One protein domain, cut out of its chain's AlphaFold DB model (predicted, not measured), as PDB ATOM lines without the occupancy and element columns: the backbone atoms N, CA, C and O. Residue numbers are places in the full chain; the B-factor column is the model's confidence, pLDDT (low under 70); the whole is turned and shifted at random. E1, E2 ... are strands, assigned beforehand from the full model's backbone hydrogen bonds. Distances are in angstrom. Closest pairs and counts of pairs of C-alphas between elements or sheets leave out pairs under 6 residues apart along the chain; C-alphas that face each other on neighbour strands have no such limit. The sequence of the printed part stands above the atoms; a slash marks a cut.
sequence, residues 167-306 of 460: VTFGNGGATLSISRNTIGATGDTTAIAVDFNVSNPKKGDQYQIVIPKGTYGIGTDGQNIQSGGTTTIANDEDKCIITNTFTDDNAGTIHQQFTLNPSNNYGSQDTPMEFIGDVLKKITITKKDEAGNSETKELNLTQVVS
ATOM      1  N   VAL A 167      58.210   2.562  38.158       94.31
ATOM      2  CA  VAL A 167      57.954   2.821  36.732       94.31
ATOM      3  C   VAL A 167      57.093   4.069  36.553       94.31
ATOM      4  O   VAL A 167      56.108   4.247  37.263       94.31
ATOM      5  N   THR A 168      57.446   4.909  35.577       93.06
ATOM      6  CA  THR A 168      56.815   6.221  35.337       93.06
ATOM      7  C   THR A 168      56.401   6.377  33.872       93.06
ATOM      8  O   THR A 168      57.112   5.937  32.960       93.06
ATOM      9  N   PHE A 169      55.239   6.987  33.638       89.56
ATOM     10  CA  PHE A 169      54.688   7.309  32.318       89.56
ATOM     11  C   PHE A 169      55.204   8.649  31.778       89.56
ATOM     12  O   PHE A 169      55.573   9.549  32.531       89.56
ATOM     13  N   GLY A 170      55.242   8.781  30.450       72.44
ATOM     14  CA  GLY A 170      55.646  10.025  29.793       72.44
ATOM     15  C   GLY A 170      54.662  11.180  30.029       72.44
ATOM     16  O   GLY A 170      53.524  10.978  30.451       72.44
ATOM     17  N   ASN A 171      55.102  12.404  29.718       55.78
ATOM     18  CA  ASN A 171      54.267  13.613  29.638       55.78
ATOM     19  C   ASN A 171      53.355  13.862  30.862       55.78
ATOM     20  O   ASN A 171      52.164  14.130  30.721       55.78
ATOM     21  N   GLY A 172      53.926  13.781  32.069       60.88
ATOM     22  CA  GLY A 172      53.225  14.055  33.333       60.88
ATOM     23  C   GLY A 172      52.385  12.893  33.876       60.88
ATOM     24  O   GLY A 172      51.808  13.023  34.954       60.88
ATOM     25  N   GLY A 173      52.335  11.764  33.162       71.69
ATOM     26  CA  GLY A 173      51.638  10.559  33.599       71.69
ATOM     27  C   GLY A 173      52.189   9.955  34.896       71.69
ATOM     28  O   GLY A 173      53.237  10.341  35.411       71.69
ATOM     29  N   ALA A 174      51.442   8.991  35.431       90.06
ATOM     30  CA  ALA A 174      51.669   8.436  36.760       90.06
ATOM     31  C   ALA A 174      53.028   7.740  36.978       90.06
ATOM     32  O   ALA A 174      53.716   7.333  36.041       90.06
ATOM     33  N   THR A 175      53.338   7.507  38.250       94.25
ATOM     34  CA  THR A 175      54.357   6.580  38.743       94.25
ATOM     35  C   THR A 175      53.682   5.490  39.575       94.25
ATOM     36  O   THR A 175      52.824   5.793  40.405       94.25
ATOM     37  N   LEU A 176      54.100   4.239  39.386       96.12
ATOM     38  CA  LEU A 176      53.886   3.150  40.341       96.12
ATOM     39  C   LEU A 176      55.239   2.774  40.957       96.12
ATOM     40  O   LEU A 176      56.232   2.693  40.232       96.12
ATOM     41  N   SER A 177      55.293   2.521  42.263       96.44
ATOM     42  CA  SER A 177      56.514   2.091  42.956       96.44
ATOM     43  C   SER A 177      56.254   1.114  44.102       96.44
ATOM     44  O   SER A 177      55.161   1.091  44.658       96.44
ATOM     45  N   ILE A 178      57.269   0.326  44.466       97.00
ATOM     46  CA  ILE A 178      57.241  -0.637  45.577       97.00
ATOM     47  C   ILE A 178      58.401  -0.396  46.549       97.00
ATOM     48  O   ILE A 178      59.538  -0.190  46.123       97.00
ATOM     49  N   SER A 179      58.156  -0.442  47.863       96.44
ATOM     50  CA  SER A 179      59.208  -0.181  48.867       96.44
ATOM     51  C   SER A 179      60.354  -1.207  48.804       96.44
ATOM     52  O   SER A 179      61.538  -0.863  48.921       96.44
ATOM     53  N   ARG A 180      60.025  -2.473  48.523       94.50
ATOM     54  CA  ARG A 180      60.968  -3.540  48.164       94.50
ATOM     55  C   ARG A 180      60.358  -4.502  47.147       94.50
ATOM     56  O   ARG A 180      59.150  -4.539  46.960       94.50
ATOM     57  N   ASN A 181      61.228  -5.267  46.498       93.75
ATOM     58  CA  ASN A 181      60.918  -6.207  45.424       93.75
ATOM     59  C   ASN A 181      61.002  -7.681  45.868       93.75
ATOM     60  O   ASN A 181      61.104  -8.552  45.013       93.75
ATOM     61  N   THR A 182      60.976  -7.972  47.174       93.81
ATOM     62  CA  THR A 182      61.067  -9.338  47.722       93.81
ATOM     63  C   THR A 182      60.093  -9.554  48.888       93.81
ATOM     64  O   THR A 182      59.981  -8.707  49.779       93.81
ATOM     65  N   ILE A 183      59.377 -10.683  48.907       95.50
ATOM     66  CA  ILE A 183      58.381 -11.039  49.937       95.50
ATOM     67  C   ILE A 183      58.403 -12.544  50.241       95.50
ATOM     68  O   ILE A 183      58.771 -13.324  49.373       95.50
ATOM     69  N   GLY A 184      57.997 -12.958  51.444       94.44
ATOM     70  CA  GLY A 184      57.961 -14.366  51.863       94.44
ATOM     71  C   GLY A 184      59.078 -14.704  52.853       94.44
ATOM     72  O   GLY A 184      59.327 -13.934  53.783       94.44
ATOM     73  N   ALA A 185      59.790 -15.814  52.650       93.88
ATOM     74  CA  ALA A 185      60.845 -16.309  53.547       93.88
ATOM     75  C   ALA A 185      62.176 -15.521  53.501       93.88
ATOM     76  O   ALA A 185      63.264 -16.090  53.566       93.88
ATOM     77  N   THR A 186      62.103 -14.188  53.438       93.25
ATOM     78  CA  THR A 186      63.254 -13.269  53.493       93.25
ATOM     79  C   THR A 186      63.692 -12.925  54.921       93.25
ATOM     80  O   THR A 186      64.810 -12.459  55.121       93.25
ATOM     81  N   GLY A 187      62.808 -13.112  55.907       90.88
ATOM     82  CA  GLY A 187      62.981 -12.642  57.288       90.88
ATOM     83  C   GLY A 187      62.465 -11.217  57.546       90.88
ATOM     84  O   GLY A 187      62.388 -10.810  58.701       90.88
ATOM     85  N   ASP A 188      62.059 -10.477  56.508       93.12
ATOM     86  CA  ASP A 188      61.421  -9.160  56.644       93.12
ATOM     87  C   ASP A 188      59.890  -9.299  56.652       93.12
ATOM     88  O   ASP A 188      59.249  -9.486  55.614       93.12
ATOM     89  N   THR A 189      59.306  -9.193  57.847       92.19
ATOM     90  CA  THR A 189      57.860  -9.298  58.098       92.19
ATOM     91  C   THR A 189      57.095  -7.988  57.889       92.19
ATOM     92  O   THR A 189      55.870  -7.974  58.003       92.19
ATOM     93  N   THR A 190      57.768  -6.877  57.565       95.00
ATOM     94  CA  THR A 190      57.089  -5.594  57.321       95.00
ATOM     95  C   THR A 190      56.317  -5.618  55.999       95.00
ATOM     96  O   THR A 190      56.729  -6.279  55.043       95.00
ATOM     97  N   ALA A 191      55.199  -4.893  55.907       95.88
ATOM     98  CA  ALA A 191      54.412  -4.823  54.676       95.88
ATOM     99  C   ALA A 191      55.140  -4.047  53.560       95.88
ATOM    100  O   ALA A 191      55.774  -3.020  53.806       95.88
ATOM    101  N   ILE A 192      55.013  -4.510  52.314       96.94
ATOM    102  CA  ILE A 192      55.483  -3.767  51.138       96.94
ATOM    103  C   ILE A 192      54.437  -2.714  50.789       96.94
ATOM    104  O   ILE A 192      53.311  -3.066  50.442       96.94
ATOM    105  N   ALA A 193      54.817  -1.439  50.838       95.75
ATOM    106  CA  ALA A 193      54.006  -0.362  50.285       95.75
ATOM    107  C   ALA A 193      54.078  -0.401  48.752       95.75
ATOM    108  O   ALA A 193      55.168  -0.515  48.184       95.75
ATOM    109  N   VAL A 194      52.916  -0.315  48.104       96.25
ATOM    110  CA  VAL A 194      52.745  -0.196  46.652       96.25
ATOM    111  C   VAL A 194      52.108   1.164  46.382       96.25
ATOM    112  O   VAL A 194      50.902   1.337  46.541       96.25
ATOM    113  N   ASP A 195      52.926   2.142  46.017       94.94
ATOM    114  CA  ASP A 195      52.538   3.546  45.890       94.94
ATOM    115  C   ASP A 195      52.209   3.915  44.441       94.94
ATOM    116  O   ASP A 195      53.067   3.849  43.560       94.94
ATOM    117  N   PHE A 196      50.979   4.368  44.207       94.75
ATOM    118  CA  PHE A 196      50.533   4.997  42.968       94.75
ATOM    119  C   PHE A 196      50.469   6.517  43.156       94.75
ATOM    120  O   PHE A 196      49.817   7.022  44.070       94.75
ATOM    121  N   ASN A 197      51.151   7.256  42.282       92.69
ATOM    122  CA  ASN A 197      51.198   8.717  42.290       92.69
ATOM    123  C   ASN A 197      50.919   9.248  40.884       92.69
ATOM    124  O   ASN A 197      51.613   8.866  39.946       92.69
ATOM    125  N   VAL A 198      49.963  10.161  40.716       92.00
ATOM    126  CA  VAL A 198      49.659  10.776  39.413       92.00
ATOM    127  C   VAL A 198      49.501  12.287  39.527       92.00
ATOM    128  O   VAL A 198      48.845  12.782  40.439       92.00
ATOM    129  N   SER A 199      50.109  13.025  38.598       90.56
ATOM    130  CA  SER A 199      50.170  14.488  38.634       90.56
ATOM    131  C   SER A 199      49.341  15.109  37.515       90.56
ATOM    132  O   SER A 199      49.543  14.817  36.343       90.56
ATOM    133  N   ASN A 200      48.433  16.008  37.889       89.62
ATOM    134  CA  ASN A 200      47.492  16.709  37.016       89.62
ATOM    135  C   ASN A 200      46.695  15.787  36.054       89.62
ATOM    136  O   ASN A 200      46.648  16.080  34.852       89.62
ATOM    137  N   PRO A 201      46.109  14.664  36.533       89.56
ATOM    138  CA  PRO A 201      45.385  13.737  35.667       89.56
ATOM    139  C   PRO A 201      44.174  14.408  35.016       89.56
ATOM    140  O   PRO A 201      43.526  15.284  35.601       89.56
ATOM    141  N   LYS A 202      43.883  13.978  33.788       89.81
ATOM    142  CA  LYS A 202      42.819  14.543  32.956       89.81
ATOM    143  C   LYS A 202      41.518  13.773  33.071       89.81
ATOM    144  O   LYS A 202      41.518  12.572  33.332       89.81
ATOM    145  N   LYS A 203      40.404  14.459  32.818       91.75
ATOM    146  CA  LYS A 203      39.108  13.808  32.613       91.75
ATOM    147  C   LYS A 203      39.251  12.694  31.568       91.75
ATOM    148  O   LYS A 203      39.798  12.917  30.495       91.75
ATOM    149  N   GLY A 204      38.788  11.491  31.896       89.75
ATOM    150  CA  GLY A 204      38.904  10.318  31.026       89.75
ATOM    151  C   GLY A 204      40.224   9.544  31.129       89.75
ATOM    152  O   GLY A 204      40.275   8.430  30.608       89.75
ATOM    153  N   ASP A 205      41.255  10.042  31.830       91.81
ATOM    154  CA  ASP A 205      42.420   9.215  32.174       91.81
ATOM    155  C   ASP A 205      41.973   8.027  33.045       91.81
ATOM    156  O   ASP A 205      41.276   8.184  34.053       91.81
ATOM    157  N   GLN A 206      42.439   6.831  32.695       94.00
ATOM    158  CA  GLN A 206      42.238   5.608  33.462       94.00
ATOM    159  C   GLN A 206      43.583   4.926  33.724       94.00
ATOM    160  O   GLN A 206      44.423   4.811  32.834       94.00
ATOM    161  N   TYR A 207      43.779   4.444  34.950       94.75
ATOM    162  CA  TYR A 207      44.957   3.678  35.350       94.75
ATOM    163  C   TYR A 207      44.502   2.373  35.996       94.75
ATOM    164  O   TYR A 207      43.859   2.385  37.045       94.75
ATOM    165  N   GLN A 208      44.834   1.249  35.365       96.25
ATOM    166  CA  GLN A 208      44.581  -0.083  35.903       96.25
ATOM    167  C   GLN A 208      45.882  -0.678  36.438       96.25
ATOM    168  O   GLN A 208      46.840  -0.833  35.685       96.25
ATOM    169  N   ILE A 209      45.897  -1.017  37.724       96.88
ATOM    170  CA  ILE A 209      46.989  -1.694  38.421       96.88
ATOM    171  C   ILE A 209      46.565  -3.146  38.644       96.88
ATOM    172  O   ILE A 209      45.479  -3.402  39.165       96.88
ATOM    173  N   VAL A 210      47.413  -4.099  38.262       97.44
ATOM    174  CA  VAL A 210      47.187  -5.533  38.477       97.44
ATOM    175  C   VAL A 210      48.287  -6.074  39.377       97.44
ATOM    176  O   VAL A 210      49.464  -6.038  39.023       97.44
ATOM    177  N   ILE A 211      47.891  -6.595  40.537       97.12
ATOM    178  CA  ILE A 211      48.776  -7.212  41.524       97.12
ATOM    179  C   ILE A 211      48.478  -8.719  41.521       97.12
ATOM    180  O   ILE A 211      47.380  -9.113  41.923       97.12
ATOM    181  N   PRO A 212      49.409  -9.585  41.080       95.25
ATOM    182  CA  PRO A 212      49.256 -11.027  41.229       95.25
ATOM    183  C   PRO A 212      49.129 -11.416  42.702       95.25
ATOM    184  O   PRO A 212      49.789 -10.827  43.562       95.25
ATOM    185  N   LYS A 213      48.336 -12.446  42.991       92.75
ATOM    186  CA  LYS A 213      48.351 -13.118  44.289       92.75
ATOM    187  C   LYS A 213      49.562 -14.043  44.406       92.75
ATOM    188  O   LYS A 213      50.226 -14.411  43.429       92.75
ATOM    189  N   GLY A 214      49.823 -14.430  45.641       90.62
ATOM    190  CA  GLY A 214      50.914 -15.295  46.044       90.62
ATOM    191  C   GLY A 214      50.727 -15.710  47.496       90.62
ATOM    192  O   GLY A 214      49.634 -15.574  48.043       90.62
ATOM    193  N   THR A 215      51.805 -16.132  48.148       90.75
ATOM    194  CA  THR A 215      51.828 -16.460  49.585       90.75
ATOM    195  C   THR A 215      51.824 -15.204  50.480       90.75
ATOM    196  O   THR A 215      52.483 -15.152  51.517       90.75
ATOM    197  N   TYR A 216      51.093 -14.159  50.084       93.25
ATOM    198  CA  TYR A 216      50.997 -12.859  50.757       93.25
ATOM    199  C   TYR A 216      49.599 -12.248  50.595       93.25
ATOM    200  O   TYR A 216      48.952 -12.395  49.556       93.25
ATOM    201  N   GLY A 217      49.140 -11.518  51.613       93.94
ATOM    202  CA  GLY A 217      47.864 -10.799  51.577       93.94
ATOM    203  C   GLY A 217      47.975  -9.459  50.846       93.94
ATOM    204  O   GLY A 217      48.953  -8.738  51.026       93.94
ATOM    205  N   ILE A 218      46.962  -9.086  50.062       95.69
ATOM    206  CA  ILE A 218      46.882  -7.776  49.390       95.69
ATOM    207  C   ILE A 218      45.882  -6.906  50.162       95.69
ATOM    208  O   ILE A 218      44.697  -7.225  50.202       95.69
ATOM    209  N   GLY A 219      46.355  -5.829  50.794       94.25
ATOM    210  CA  GLY A 219      45.534  -4.902  51.576       94.25
ATOM    211  C   GLY A 219      45.210  -3.627  50.797       94.25
ATOM    212  O   GLY A 219      46.120  -2.901  50.386       94.25
ATOM    213  N   THR A 220      43.916  -3.348  50.621       90.31
ATOM    214  CA  THR A 220      43.389  -2.224  49.817       90.31
ATOM    215  C   THR A 220      42.428  -1.302  50.585       90.31
ATOM    216  O   THR A 220      41.802  -0.425  49.988       90.31
ATOM    217  N   ASP A 221      42.266  -1.495  51.895       79.50
ATOM    218  CA  ASP A 221      41.225  -0.824  52.681       79.50
ATOM    219  C   ASP A 221      41.446   0.691  52.820       79.50
ATOM    220  O   ASP A 221      42.529   1.169  53.165       79.50
ATOM    221  N   GLY A 222      40.389   1.458  52.534       69.62
ATOM    222  CA  GLY A 222      40.395   2.927  52.542       69.62
ATOM    223  C   GLY A 222      41.020   3.592  51.307       69.62
ATOM    224  O   GLY A 222      40.930   4.809  51.171       69.62
ATOM    225  N   GLN A 223      41.602   2.827  50.379       72.19
ATOM    226  CA  GLN A 223      42.493   3.335  49.324       72.19
ATOM    227  C   GLN A 223      41.755   3.787  48.056       72.19
ATOM    228  O   GLN A 223      42.143   3.455  46.938       72.19
ATOM    229  N   ASN A 224      40.674   4.548  48.219       80.31
ATOM    230  CA  ASN A 224      39.877   5.074  47.109       80.31
ATOM    231  C   ASN A 224      40.243   6.533  46.814       80.31
ATOM    232  O   ASN A 224      40.287   7.354  47.732       80.31
ATOM    233  N   ILE A 225      40.410   6.891  45.540       81.31
ATOM    234  CA  ILE A 225      40.611   8.286  45.122       81.31
ATOM    235  C   ILE A 225      39.346   9.098  45.446       81.31
ATOM    236  O   ILE A 225      38.268   8.802  44.940       81.31
ATOM    237  N   GLN A 226      39.482  10.115  46.306       70.00
ATOM    238  CA  GLN A 226      38.358  10.918  46.826       70.00
ATOM    239  C   GLN A 226      38.053  12.193  46.016       70.00
ATOM    240  O   GLN A 226      37.064  12.867  46.292       70.00
ATOM    241  N   SER A 227      38.906  12.571  45.056       71.56
ATOM    242  CA  SER A 227      38.794  13.834  44.310       71.56
ATOM    243  C   SER A 227      38.802  13.589  42.804       71.56
ATOM    244  O   SER A 227      39.693  12.906  42.300       71.56
ATOM    245  N   GLY A 228      37.789  14.120  42.109       76.81
ATOM    246  CA  GLY A 228      37.701  14.162  40.645       76.81
ATOM    247  C   GLY A 228      37.898  12.817  39.936       76.81
ATOM    248  O   GLY A 228      38.452  12.784  38.836       76.81
ATOM    249  N   GLY A 229      37.505  11.710  40.568       87.38
ATOM    250  CA  GLY A 229      37.688  10.358  40.054       87.38
ATOM    251  C   GLY A 229      37.038   9.291  40.929       87.38
ATOM    252  O   GLY A 229      36.426   9.587  41.954       87.38
ATOM    253  N   THR A 230      37.168   8.038  40.503       91.31
ATOM    254  CA  THR A 230      36.679   6.848  41.203       91.31
ATOM    255  C   THR A 230      37.730   5.740  41.201       91.31
ATOM    256  O   THR A 230      38.585   5.671  40.317       91.31
ATOM    257  N   THR A 231      37.632   4.842  42.180       94.19
ATOM    258  CA  THR A 231      38.427   3.613  42.276       94.19
ATOM    259  C   THR A 231      37.476   2.422  42.325       94.19
ATOM    260  O   THR A 231      36.514   2.430  43.092       94.19
ATOM    261  N   THR A 232      37.739   1.391  41.525       93.94
ATOM    262  CA  THR A 232      37.103   0.074  41.652       93.94
ATOM    263  C   THR A 232      38.161  -0.989  41.920       93.94
ATOM    264  O   THR A 232      39.273  -0.913  41.399       93.94
ATOM    265  N   ILE A 233      37.820  -1.977  42.747       94.12
ATOM    266  CA  ILE A 233      38.696  -3.094  43.112       94.12
ATOM    267  C   ILE A 233      37.953  -4.385  42.772       94.12
ATOM    268  O   ILE A 233      36.824  -4.589  43.218       94.12
ATOM    269  N   ALA A 234      38.582  -5.245  41.978       94.00
ATOM    270  CA  ALA A 234      38.102  -6.580  41.644       94.00
ATOM    271  C   ALA A 234      39.146  -7.620  42.067       94.00
ATOM    272  O   ALA A 234      40.348  -7.398  41.930       94.00
ATOM    273  N   ASN A 235      38.684  -8.759  42.578       92.88
ATOM    274  CA  ASN A 235      39.537  -9.874  42.970       92.88
ATOM    275  C   ASN A 235      39.116 -11.109  42.172       92.88
ATOM    276  O   ASN A 235      38.035 -11.647  42.400       92.88
ATOM    277  N   ASP A 236      39.986 -11.535  41.259       90.38
ATOM    278  CA  ASP A 236      39.854 -12.802  40.538       90.38
ATOM    279  C   ASP A 236      40.510 -13.923  41.377       90.38
ATOM    280  O   ASP A 236      40.908 -13.706  42.526       90.38
ATOM    281  N   GLU A 237      40.662 -15.125  40.821       85.12
ATOM    282  CA  GLU A 237      41.380 -16.239  41.457       85.12
ATOM    283  C   GLU A 237      42.867 -15.894  41.677       85.12
ATOM    284  O   GLU A 237      43.316 -15.837  42.823       85.12
ATOM    285  N   ASP A 238      43.589 -15.501  40.621       89.81
ATOM    286  CA  ASP A 238      45.054 -15.320  40.644       89.81
ATOM    287  C   ASP A 238      45.556 -13.908  40.997       89.81
ATOM    288  O   ASP A 238      46.766 -13.683  41.065       89.81
ATOM    289  N   LYS A 239      44.677 -12.905  41.126       94.88
ATOM    290  CA  LYS A 239      45.085 -11.481  41.117       94.88
ATOM    291  C   LYS A 239      44.060 -10.532  41.741       94.88
ATOM    292  O   LYS A 239      42.859 -10.800  41.739       94.88
ATOM    293  N   CYS A 240      44.555  -9.388  42.202       96.25
ATOM    294  CA  CYS A 240      43.778  -8.188  42.496       96.25
ATOM    295  C   CYS A 240      43.932  -7.188  41.336       96.25
ATOM    296  O   CYS A 240      45.036  -6.997  40.817       96.25
ATOM    297  N   ILE A 241      42.837  -6.554  40.922       96.56
ATOM    298  CA  ILE A 241      42.797  -5.518  39.886       96.56
ATOM    299  C   ILE A 241      42.206  -4.256  40.507       96.56
ATOM    300  O   ILE A 241      41.035  -4.244  40.886       96.56
ATOM    301  N   ILE A 242      42.985  -3.178  40.553       95.75
ATOM    302  CA  ILE A 242      42.519  -1.854  40.968       95.75
ATOM    303  C   ILE A 242      42.434  -0.966  39.729       95.75
ATOM    304  O   ILE A 242      43.420  -0.801  39.018       95.75
ATOM    305  N   THR A 243      41.263  -0.396  39.447       95.44
ATOM    306  CA  THR A 243      41.060   0.518  38.314       95.44
ATOM    307  C   THR A 243      40.646   1.893  38.819       95.44
ATOM    308  O   THR A 243      39.554   2.075  39.353       95.44
ATOM    309  N   ASN A 244      41.521   2.873  38.617       94.69
ATOM    310  CA  ASN A 244      41.268   4.282  38.891       94.69
ATOM    311  C   ASN A 244      40.806   4.979  37.610       94.69
ATOM    312  O   ASN A 244      41.446   4.818  36.572       94.69
ATOM    313  N   THR A 245      39.732   5.764  37.667       93.75
ATOM    314  CA  THR A 245      39.207   6.521  36.517       93.75
ATOM    315  C   THR A 245      38.947   7.965  36.924       93.75
ATOM    316  O   THR A 245      38.188   8.207  37.859       93.75
ATOM    317  N   PHE A 246      39.548   8.929  36.232       92.50
ATOM    318  CA  PHE A 246      39.388  10.348  36.538       92.50
ATOM    319  C   PHE A 246      38.159  10.923  35.834       92.50
ATOM    320  O   PHE A 246      38.029  10.875  34.609       92.50
ATOM    321  N   THR A 247      37.223  11.447  36.623       91.62
ATOM    322  CA  THR A 247      35.974  12.034  36.130       91.62
ATOM    323  C   THR A 247      36.148  13.483  35.728       91.62
ATOM    324  O   THR A 247      35.318  13.980  34.976       91.62
ATOM    325  N   ASP A 248      37.200  14.156  36.195       90.19
ATOM    326  CA  ASP A 248      37.410  15.595  36.051       90.19
ATOM    327  C   ASP A 248      38.903  15.928  35.915       90.19
ATOM    328  O   ASP A 248      39.775  15.124  36.249       90.19
ATOM    329  N   ASP A 249      39.198  17.131  35.427       89.50
ATOM    330  CA  ASP A 249      40.561  17.660  35.385       89.50
ATOM    331  C   ASP A 249      41.012  18.047  36.797       89.50
ATOM    332  O   ASP A 249      40.509  19.010  37.380       89.50
ATOM    333  N   ASN A 250      41.979  17.310  37.342       87.31
ATOM    334  CA  ASN A 250      42.538  17.580  38.663       87.31
ATOM    335  C   ASN A 250      43.862  18.353  38.539       87.31
ATOM    336  O   ASN A 250      44.603  18.194  37.568       87.31
ATOM    337  N   ALA A 251      44.185  19.169  39.544       86.75
ATOM    338  CA  ALA A 251      45.451  19.896  39.642       86.75
ATOM    339  C   ALA A 251      46.242  19.441  40.878       86.75
ATOM    340  O   ALA A 251      45.659  19.184  41.930       86.75
ATOM    341  N   GLY A 252      47.570  19.366  40.763       86.62
ATOM    342  CA  GLY A 252      48.444  18.798  41.796       86.62
ATOM    343  C   GLY A 252      48.626  17.283  41.656       86.62
ATOM    344  O   GLY A 252      48.373  16.718  40.594       86.62
ATOM    345  N   THR A 253      49.106  16.626  42.713       88.56
ATOM    346  CA  THR A 253      49.402  15.183  42.719       88.56
ATOM    347  C   THR A 253      48.406  14.424  43.587       88.56
ATOM    348  O   THR A 253      48.172  14.791  44.735       88.56
ATOM    349  N   ILE A 254      47.849  13.348  43.037       89.81
ATOM    350  CA  ILE A 254      46.998  12.386  43.739       89.81
ATOM    351  C   ILE A 254      47.848  11.159  44.077       89.81
ATOM    352  O   ILE A 254      48.511  10.600  43.201       89.81
ATOM    353  N   HIS A 255      47.817  10.760  45.348       90.56
ATOM    354  CA  HIS A 255      48.511   9.597  45.904       90.56
ATOM    355  C   HIS A 255      47.500   8.559  46.404       90.56
ATOM    356  O   HIS A 255      46.415   8.907  46.872       90.56
ATOM    357  N   GLN A 256      47.865   7.288  46.277       92.62
ATOM    358  CA  GLN A 256      47.120   6.112  46.711       92.62
ATOM    359  C   GLN A 256      48.143   5.012  47.030       92.62
ATOM    360  O   GLN A 256      49.097   4.832  46.273       92.62
ATOM    361  N   GLN A 257      47.966   4.276  48.128       93.00
ATOM    362  CA  GLN A 257      48.934   3.271  48.578       93.00
ATOM    363  C   GLN A 257      48.236   1.945  48.870       93.00
ATOM    364  O   GLN A 257      47.244   1.924  49.581       93.00
ATOM    365  N   PHE A 258      48.774   0.829  48.391       94.00
ATOM    366  CA  PHE A 258      48.324  -0.517  48.771       94.00
ATOM    367  C   PHE A 258      49.409  -1.229  49.582       94.00
ATOM    368  O   PHE A 258      50.561  -0.791  49.604       94.00
ATOM    369  N   THR A 259      49.062  -2.337  50.235       95.81
ATOM    370  CA  THR A 259      50.025  -3.143  51.006       95.81
ATOM    371  C   THR A 259      50.095  -4.582  50.510       95.81
ATOM    372  O   THR A 259      49.064  -5.203  50.255       95.81
ATOM    373  N   LEU A 260      51.306  -5.135  50.414       97.31
ATOM    374  CA  LEU A 260      51.532  -6.580  50.312       97.31
ATOM    375  C   LEU A 260      52.063  -7.063  51.660       97.31
ATOM    376  O   LEU A 260      53.147  -6.668  52.092       97.31
ATOM    377  N   ASN A 261      51.270  -7.877  52.340       95.81
ATOM    378  CA  ASN A 261      51.477  -8.281  53.722       95.81
ATOM    379  C   ASN A 261      52.065  -9.702  53.739       95.81
ATOM    380  O   ASN A 261      51.395 -10.618  53.252       95.81
ATOM    381  N   PRO A 262      53.298  -9.906  54.247       94.31
ATOM    382  CA  PRO A 262      53.887 -11.238  54.366       94.31
ATOM    383  C   PRO A 262      53.005 -12.177  55.200       94.31
ATOM    384  O   PRO A 262      52.435 -11.763  56.210       94.31
ATOM    385  N   SER A 263      52.907 -13.439  54.783       92.81
ATOM    386  CA  SER A 263      52.224 -14.488  55.554       92.81
ATOM    387  C   SER A 263      53.139 -15.079  56.633       92.81
ATOM    388  O   SER A 263      54.304 -14.707  56.760       92.81
ATOM    389  N   ASN A 264      52.614 -16.041  57.392       93.44
ATOM    390  CA  ASN A 264      53.377 -16.941  58.251       93.44
ATOM    391  C   ASN A 264      53.012 -18.406  57.948       93.44
ATOM    392  O   ASN A 264      51.981 -18.682  57.333       93.44
ATOM    393  N   ASN A 265      53.826 -19.342  58.436       93.56
ATOM    394  CA  ASN A 265      53.678 -20.784  58.191       93.56
ATOM    395  C   ASN A 265      52.486 -21.432  58.954       93.56
ATOM    396  O   ASN A 265      52.386 -22.654  59.058       93.56
ATOM    397  N   TYR A 266      51.606 -20.625  59.568       92.38
ATOM    398  CA  TYR A 266      50.430 -21.093  60.317       92.38
ATOM    399  C   TYR A 266      49.211 -21.319  59.412       92.38
ATOM    400  O   TYR A 266      48.397 -22.208  59.670       92.38
ATOM    401  N   GLY A 267      49.059 -20.481  58.380       87.25
ATOM    402  CA  GLY A 267      47.942 -20.554  57.441       87.25
ATOM    403  C   GLY A 267      47.960 -21.845  56.625       87.25
ATOM    404  O   GLY A 267      49.020 -22.388  56.331       87.25
ATOM    405  N   SER A 268      46.782 -22.344  56.242       90.44
ATOM    406  CA  SER A 268      46.721 -23.483  55.324       90.44
ATOM    407  C   SER A 268      47.156 -23.050  53.928       90.44
ATOM    408  O   SER A 268      46.509 -22.180  53.347       90.44
ATOM    409  N   GLN A 269      48.176 -23.700  53.368       92.25
ATOM    410  CA  GLN A 269      48.539 -23.550  51.953       92.25
ATOM    411  C   GLN A 269      47.936 -24.683  51.114       92.25
ATOM    412  O   GLN A 269      47.406 -25.669  51.647       92.25
ATOM    413  N   ASP A 270      48.075 -24.576  49.795       89.38
ATOM    414  CA  ASP A 270      47.783 -25.669  48.872       89.38
ATOM    415  C   ASP A 270      48.657 -26.905  49.134       89.38
ATOM    416  O   ASP A 270      49.733 -26.850  49.728       89.38
ATOM    417  N   THR A 271      48.165 -28.073  48.729       89.38
ATOM    418  CA  THR A 271      48.809 -29.371  48.974       89.38
ATOM    419  C   THR A 271      48.887 -30.156  47.658       89.38
ATOM    420  O   THR A 271      47.885 -30.755  47.263       89.38
ATOM    421  N   PRO A 272      50.041 -30.161  46.953       86.06
ATOM    422  CA  PRO A 272      51.192 -29.290  47.199       86.06
ATOM    423  C   PRO A 272      50.903 -27.852  46.727       86.06
ATOM    424  O   PRO A 272      49.977 -27.634  45.943       86.06
ATOM    425  N   MET A 273      51.728 -26.896  47.142       87.62
ATOM    426  CA  MET A 273      51.879 -25.619  46.452       87.62
ATOM    427  C   MET A 273      52.471 -25.853  45.054       87.62
ATOM    428  O   MET A 273      53.231 -26.797  44.839       87.62
ATOM    429  N   GLU A 274      52.135 -24.991  44.091       78.56
ATOM    430  CA  GLU A 274      52.622 -25.128  42.708       78.56
ATOM    431  C   GLU A 274      54.131 -24.837  42.578       78.56
ATOM    432  O   GLU A 274      54.801 -25.421  41.726       78.56
ATOM    433  N   PHE A 275      54.670 -23.966  43.443       76.50
ATOM    434  CA  PHE A 275      56.021 -23.414  43.324       76.50
ATOM    435  C   PHE A 275      56.735 -23.274  44.674       76.50
ATOM    436  O   PHE A 275      56.188 -22.700  45.618       76.50
ATOM    437  N   ILE A 276      57.991 -23.726  44.726       83.75
ATOM    438  CA  ILE A 276      58.932 -23.533  45.841       83.75
ATOM    439  C   ILE A 276      60.190 -22.821  45.308       83.75
ATOM    440  O   ILE A 276      60.538 -22.946  44.133       83.75
ATOM    441  N   GLY A 277      60.891 -22.075  46.159       85.31
ATOM    442  CA  GLY A 277      61.996 -21.196  45.780       85.31
ATOM    443  C   GLY A 277      61.521 -19.795  45.396       85.31
ATOM    444  O   GLY A 277      60.516 -19.306  45.915       85.31
ATOM    445  N   ASP A 278      62.265 -19.156  44.495       88.56
ATOM    446  CA  ASP A 278      62.036 -17.775  44.072       88.56
ATOM    447  C   ASP A 278      61.098 -17.726  42.858       88.56
ATOM    448  O   ASP A 278      61.388 -18.273  41.796       88.56
ATOM    449  N   VAL A 279      59.962 -17.045  43.009       86.94
ATOM    450  CA  VAL A 279      58.907 -16.932  41.994       86.94
ATOM    451  C   VAL A 279      58.754 -15.474  41.578       86.94
ATOM    452  O   VAL A 279      58.308 -14.639  42.370       86.94
ATOM    453  N   LEU A 280      59.067 -15.156  40.320       89.31
ATOM    454  CA  LEU A 280      58.842 -13.820  39.773       89.31
ATOM    455  C   LEU A 280      57.339 -13.550  39.583       89.31
ATOM    456  O   LEU A 280      56.664 -14.183  38.770       89.31
ATOM    457  N   LYS A 281      56.823 -12.546  40.292       91.06
ATOM    458  CA  LYS A 281      55.490 -11.965  40.116       91.06
ATOM    459  C   LYS A 281      55.637 -10.602  39.428       91.06
ATOM    460  O   LYS A 281      56.377  -9.739  39.896       91.06
ATOM    461  N   LYS A 282      54.911 -10.388  38.326       93.31
ATOM    462  CA  LYS A 282      54.843  -9.093  37.623       93.31
ATOM    463  C   LYS A 282      53.641  -8.282  38.115       93.31
ATOM    464  O   LYS A 282      52.506  -8.629  37.797       93.31
ATOM    465  N   ILE A 283      53.875  -7.193  38.844       96.38
ATOM    466  CA  ILE A 283      52.847  -6.167  39.078       96.38
ATOM    467  C   ILE A 283      52.797  -5.292  37.828       96.38
ATOM    468  O   ILE A 283      53.834  -4.783  37.407       96.38
ATOM    469  N   THR A 284      51.630  -5.092  37.222       96.56
ATOM    470  CA  THR A 284      51.513  -4.254  36.018       96.56
ATOM    471  C   THR A 284      50.687  -3.006  36.282       96.56
ATOM    472  O   THR A 284      49.790  -2.995  37.124       96.56
ATOM    473  N   ILE A 285      50.992  -1.938  35.550       96.62
ATOM    474  CA  ILE A 285      50.155  -0.745  35.463       96.62
ATOM    475  C   ILE A 285      49.934  -0.391  33.999       96.62
ATOM    476  O   ILE A 285      50.882  -0.299  33.223       96.62
ATOM    477  N   THR A 286      48.677  -0.175  33.629       96.31
ATOM    478  CA  THR A 286      48.271   0.275  32.298       96.31
ATOM    479  C   THR A 286      47.612   1.640  32.415       96.31
ATOM    480  O   THR A 286      46.575   1.759  33.072       96.31
ATOM    481  N   LYS A 287      48.191   2.661  31.772       94.00
ATOM    482  CA  LYS A 287      47.495   3.920  31.498       94.00
ATOM    483  C   LYS A 287      46.653   3.747  30.235       94.00
ATOM    484  O   LYS A 287      47.161   3.253  29.230       94.00
ATOM    485  N   LYS A 288      45.424   4.261  30.265       93.25
ATOM    486  CA  LYS A 288      44.622   4.604  29.092       93.25
ATOM    487  C   LYS A 288      44.227   6.085  29.153       93.25
ATOM    488  O   LYS A 288      43.857   6.558  30.224       93.25
ATOM    489  N   ASP A 289      44.330   6.815  28.043       87.44
ATOM    490  CA  ASP A 289      43.888   8.219  27.952       87.44
ATOM    491  C   ASP A 289      42.465   8.367  27.365       87.44
ATOM    492  O   ASP A 289      41.855   7.391  26.914       87.44
ATOM    493  N   GLU A 290      41.931   9.595  27.364       83.12
ATOM    494  CA  GLU A 290      40.602   9.920  26.810       83.12
ATOM    495  C   GLU A 290      40.478   9.564  25.313       83.12
ATOM    496  O   GLU A 290      39.422   9.116  24.864       83.12
ATOM    497  N   ALA A 291      41.566   9.694  24.545       85.12
ATOM    498  CA  ALA A 291      41.620   9.314  23.132       85.12
ATOM    499  C   ALA A 291      41.687   7.787  22.915       85.12
ATOM    500  O   ALA A 291      41.552   7.311  21.787       85.12
ATOM    501  N   GLY A 292      41.860   7.009  23.986       82.38
ATOM    502  CA  GLY A 292      41.913   5.553  23.973       82.38
ATOM    503  C   GLY A 292      43.300   4.961  23.721       82.38
ATOM    504  O   GLY A 292      43.396   3.738  23.594       82.38
ATOM    505  N   ASN A 293      44.360   5.775  23.680       87.88
ATOM    506  CA  ASN A 293      45.734   5.274  23.624       87.88
ATOM    507  C   ASN A 293      46.058   4.534  24.924       87.88
ATOM    508  O   ASN A 293      45.588   4.924  25.993       87.88
ATOM    509  N   SER A 294      46.875   3.482  24.842       92.00
ATOM    510  CA  SER A 294      47.201   2.627  25.985       92.00
ATOM    511  C   SER A 294      48.706   2.381  26.074       92.00
ATOM    512  O   SER A 294      49.329   2.005  25.084       92.00
ATOM    513  N   GLU A 295      49.277   2.539  27.267       93.12
ATOM    514  CA  GLU A 295      50.672   2.201  27.581       93.12
ATOM    515  C   GLU A 295      50.694   1.332  28.848       93.12
ATOM    516  O   GLU A 295      50.006   1.642  29.821       93.12
ATOM    517  N   THR A 296      51.489   0.260  28.859       95.00
ATOM    518  CA  THR A 296      51.618  -0.669  29.996       95.00
ATOM    519  C   THR A 296      53.069  -0.738  30.463       95.00
ATOM    520  O   THR A 296      53.988  -0.738  29.645       95.00
ATOM    521  N   LYS A 297      53.280  -0.807  31.781       94.50
ATOM    522  CA  LYS A 297      54.587  -0.982  32.432       94.50
ATOM    523  C   LYS A 297      54.501  -2.063  33.505       94.50
ATOM    524  O   LYS A 297      53.422  -2.332  34.032       94.50
ATOM    525  N   GLU A 298      55.642  -2.655  33.834       94.56
ATOM    526  CA  GLU A 298      55.752  -3.790  34.755       94.56
ATOM    527  C   GLU A 298      56.763  -3.489  35.871       94.56
ATOM    528  O   GLU A 298      57.799  -2.869  35.630       94.56
ATOM    529  N   LEU A 299      56.465  -3.951  37.085       93.75
ATOM    530  CA  LEU A 299      57.369  -4.018  38.230       93.75
ATOM    531  C   LEU A 299      57.554  -5.475  38.649       93.75
ATOM    532  O   LEU A 299      56.591  -6.241  38.725       93.75
ATOM    533  N   ASN A 300      58.796  -5.827  38.964       92.56
ATOM    534  CA  ASN A 300      59.172  -7.164  39.402       92.56
ATOM    535  C   ASN A 300      59.071  -7.287  40.929       92.56
ATOM    536  O   ASN A 300      59.610  -6.460  41.666       92.56
ATOM    537  N   LEU A 301      58.418  -8.350  41.393       93.88
ATOM    538  CA  LEU A 301      58.339  -8.764  42.791       93.88
ATOM    539  C   LEU A 301      58.697 -10.250  42.885       93.88
ATOM    540  O   LEU A 301      57.978 -11.089  42.353       93.88
ATOM    541  N   THR A 302      59.764 -10.595  43.595       93.19
ATOM    542  CA  THR A 302      60.122 -11.991  43.868       93.19
ATOM    543  C   THR A 302      59.412 -12.466  45.135       93.19
ATOM    544  O   THR A 302      59.638 -11.937  46.225       93.19
ATOM    545  N   GLN A 303      58.553 -13.474  45.004       93.06
ATOM    546  CA  GLN A 303      58.032 -14.238  46.136       93.06
ATOM    547  C   GLN A 303      59.024 -15.359  46.464       93.06
ATOM    548  O   GLN A 303      59.340 -16.157  45.591       93.06
ATOM    549  N   VAL A 304      59.480 -15.437  47.710       92.50
ATOM    550  CA  VAL A 304      60.444 -16.428  48.205       92.50
ATOM    551  C   VAL A 304      59.707 -17.458  49.058       92.50
ATOM    552  O   VAL A 304      59.155 -17.109  50.103       92.50
ATOM    553  N   VAL A 305      59.717 -18.723  48.636       92.25
ATOM    554  CA  VAL A 305      59.205 -19.865  49.411       92.25
ATOM    555  C   VAL A 305      60.377 -20.790  49.746       92.25
ATOM    556  O   VAL A 305      60.893 -21.480  48.871       92.25
ATOM    557  N   SER A 306      60.823 -20.801  51.001       91.06
ATOM    558  CA  SER A 306      62.006 -21.550  51.451       91.06
ATOM    559  C   SER A 306      61.660 -22.427  52.658       91.06
ATOM    560  O   SER A 306      61.764 -21.947  53.788       91.06
TER     561      SER A 306
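Overview. This is residues 167 to 306 of the 460 residues of an uncharacterized protein of Lactobacillus sp. UMNPBX4 (UniProt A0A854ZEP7). Two sheets stand face to face as an elongated sandwich, their strands running nearly along one another and along the longest axis. The larger sheet, of six strands, is curled like part of a barrel, and the smaller sheet of four strands covers its inner side; a long link, residues 263 to 276, loops at one end. The printed part has 140 residues with no named helix and ten named strands, E1 to E10 in order along the chain, an all-strand class. The larger sheet runs E2, E10, E9, E4, E7, E6 and is mixed; the smaller runs E1, E3, E8, E5 and is antiparallel throughout. The whole is compact, with a radius of gyration of the C-alphas of 16.1 A, and spans 48 by 26 by 25 A.

Along the chain. In the larger sheet, E2 is residues 182 to 184. E10, residues 294 to 305, is 34.6 A from first to last C-alpha and ends with C-alpha 305 at (59.205, -19.865, 49.411). E9, residues 277 to 288, is 35.3 A long. E4 is residues 206 to 212, 19.7 A long. E7 is residues 239 to 246, 23.0 A long, and E6 is residues 229 to 235, 20.5 A long. In the smaller sheet, E1 is residues 175 to 178 and begins with C-alpha 175 at (54.357, 6.580, 38.743). E3 is residues 192 to 199, 22.8 A long. E8 is residues 253 to 262, 29.2 A long, from C-alpha 253 at (49.402, 15.183, 42.719). E5 is residues 216 to 219.

Arrangement. The larger sheet is twisted, and its edge strands are E2 and E6. E9 and E10 form an antiparallel hairpin, with N 283 and O 299 at 2.9 A, within hydrogen-bond range. On the other side of E10, E2 is its parallel neighbour at 46 degrees, with N 304 and O 183 at 2.8 A. E9 and E4 are antiparallel at 170 degrees, with N 286 and O 208 at 2.8 A. E4 and E7 are antiparallel too, with N 209 and O 242 at 2.8 A. E6 and E7 form the second hairpin, with N 232 and O 243 at 2.9 A. In the smaller sheet E1 and E5 are the edge strands. E3 and E8 are antiparallel at 166 degrees, with N 194 and O 258 at 2.8 A. E1 and E3 are antiparallel, with N 177 and O 195 at 2.9 A; E8 and E5 are antiparallel at 148 degrees, with N 219 and O 259 at 2.8 A. Residues 167 to 168 pair, antiparallel, with residues 175 to 176 of E1. The two sheets make a sandwich, two sheets face to face: the parts that face each other are 8.7 A centre to centre, with best planes 14 degrees apart. Between the sheets, the closest C-alphas of E2 and E8 are those of Gly 184 and Pro 262, 5.7 A apart. Those of E1 and E9 are Leu 176 and Ile 285, 7.3 A apart. Among the pairs that are apart are E4 and E8, and E3 and E9.

Size, cuts and confidence. The C-alphas farthest apart are those of Ala 251 and Thr 271, at 50.3 A, and those of Val 167 and Ser 306, the first and last printed, are 28.8 A apart. The printed part has no cut. The link from E8 to E9, 14 residues, is long; the other links are tight or short. Its C-alphas, 263 to 276, lie 18 to 27 A from the mean of the C-alphas. The mean pLDDT of the printed part is 90.4, and residues 171 to 172 and 222 are under 70.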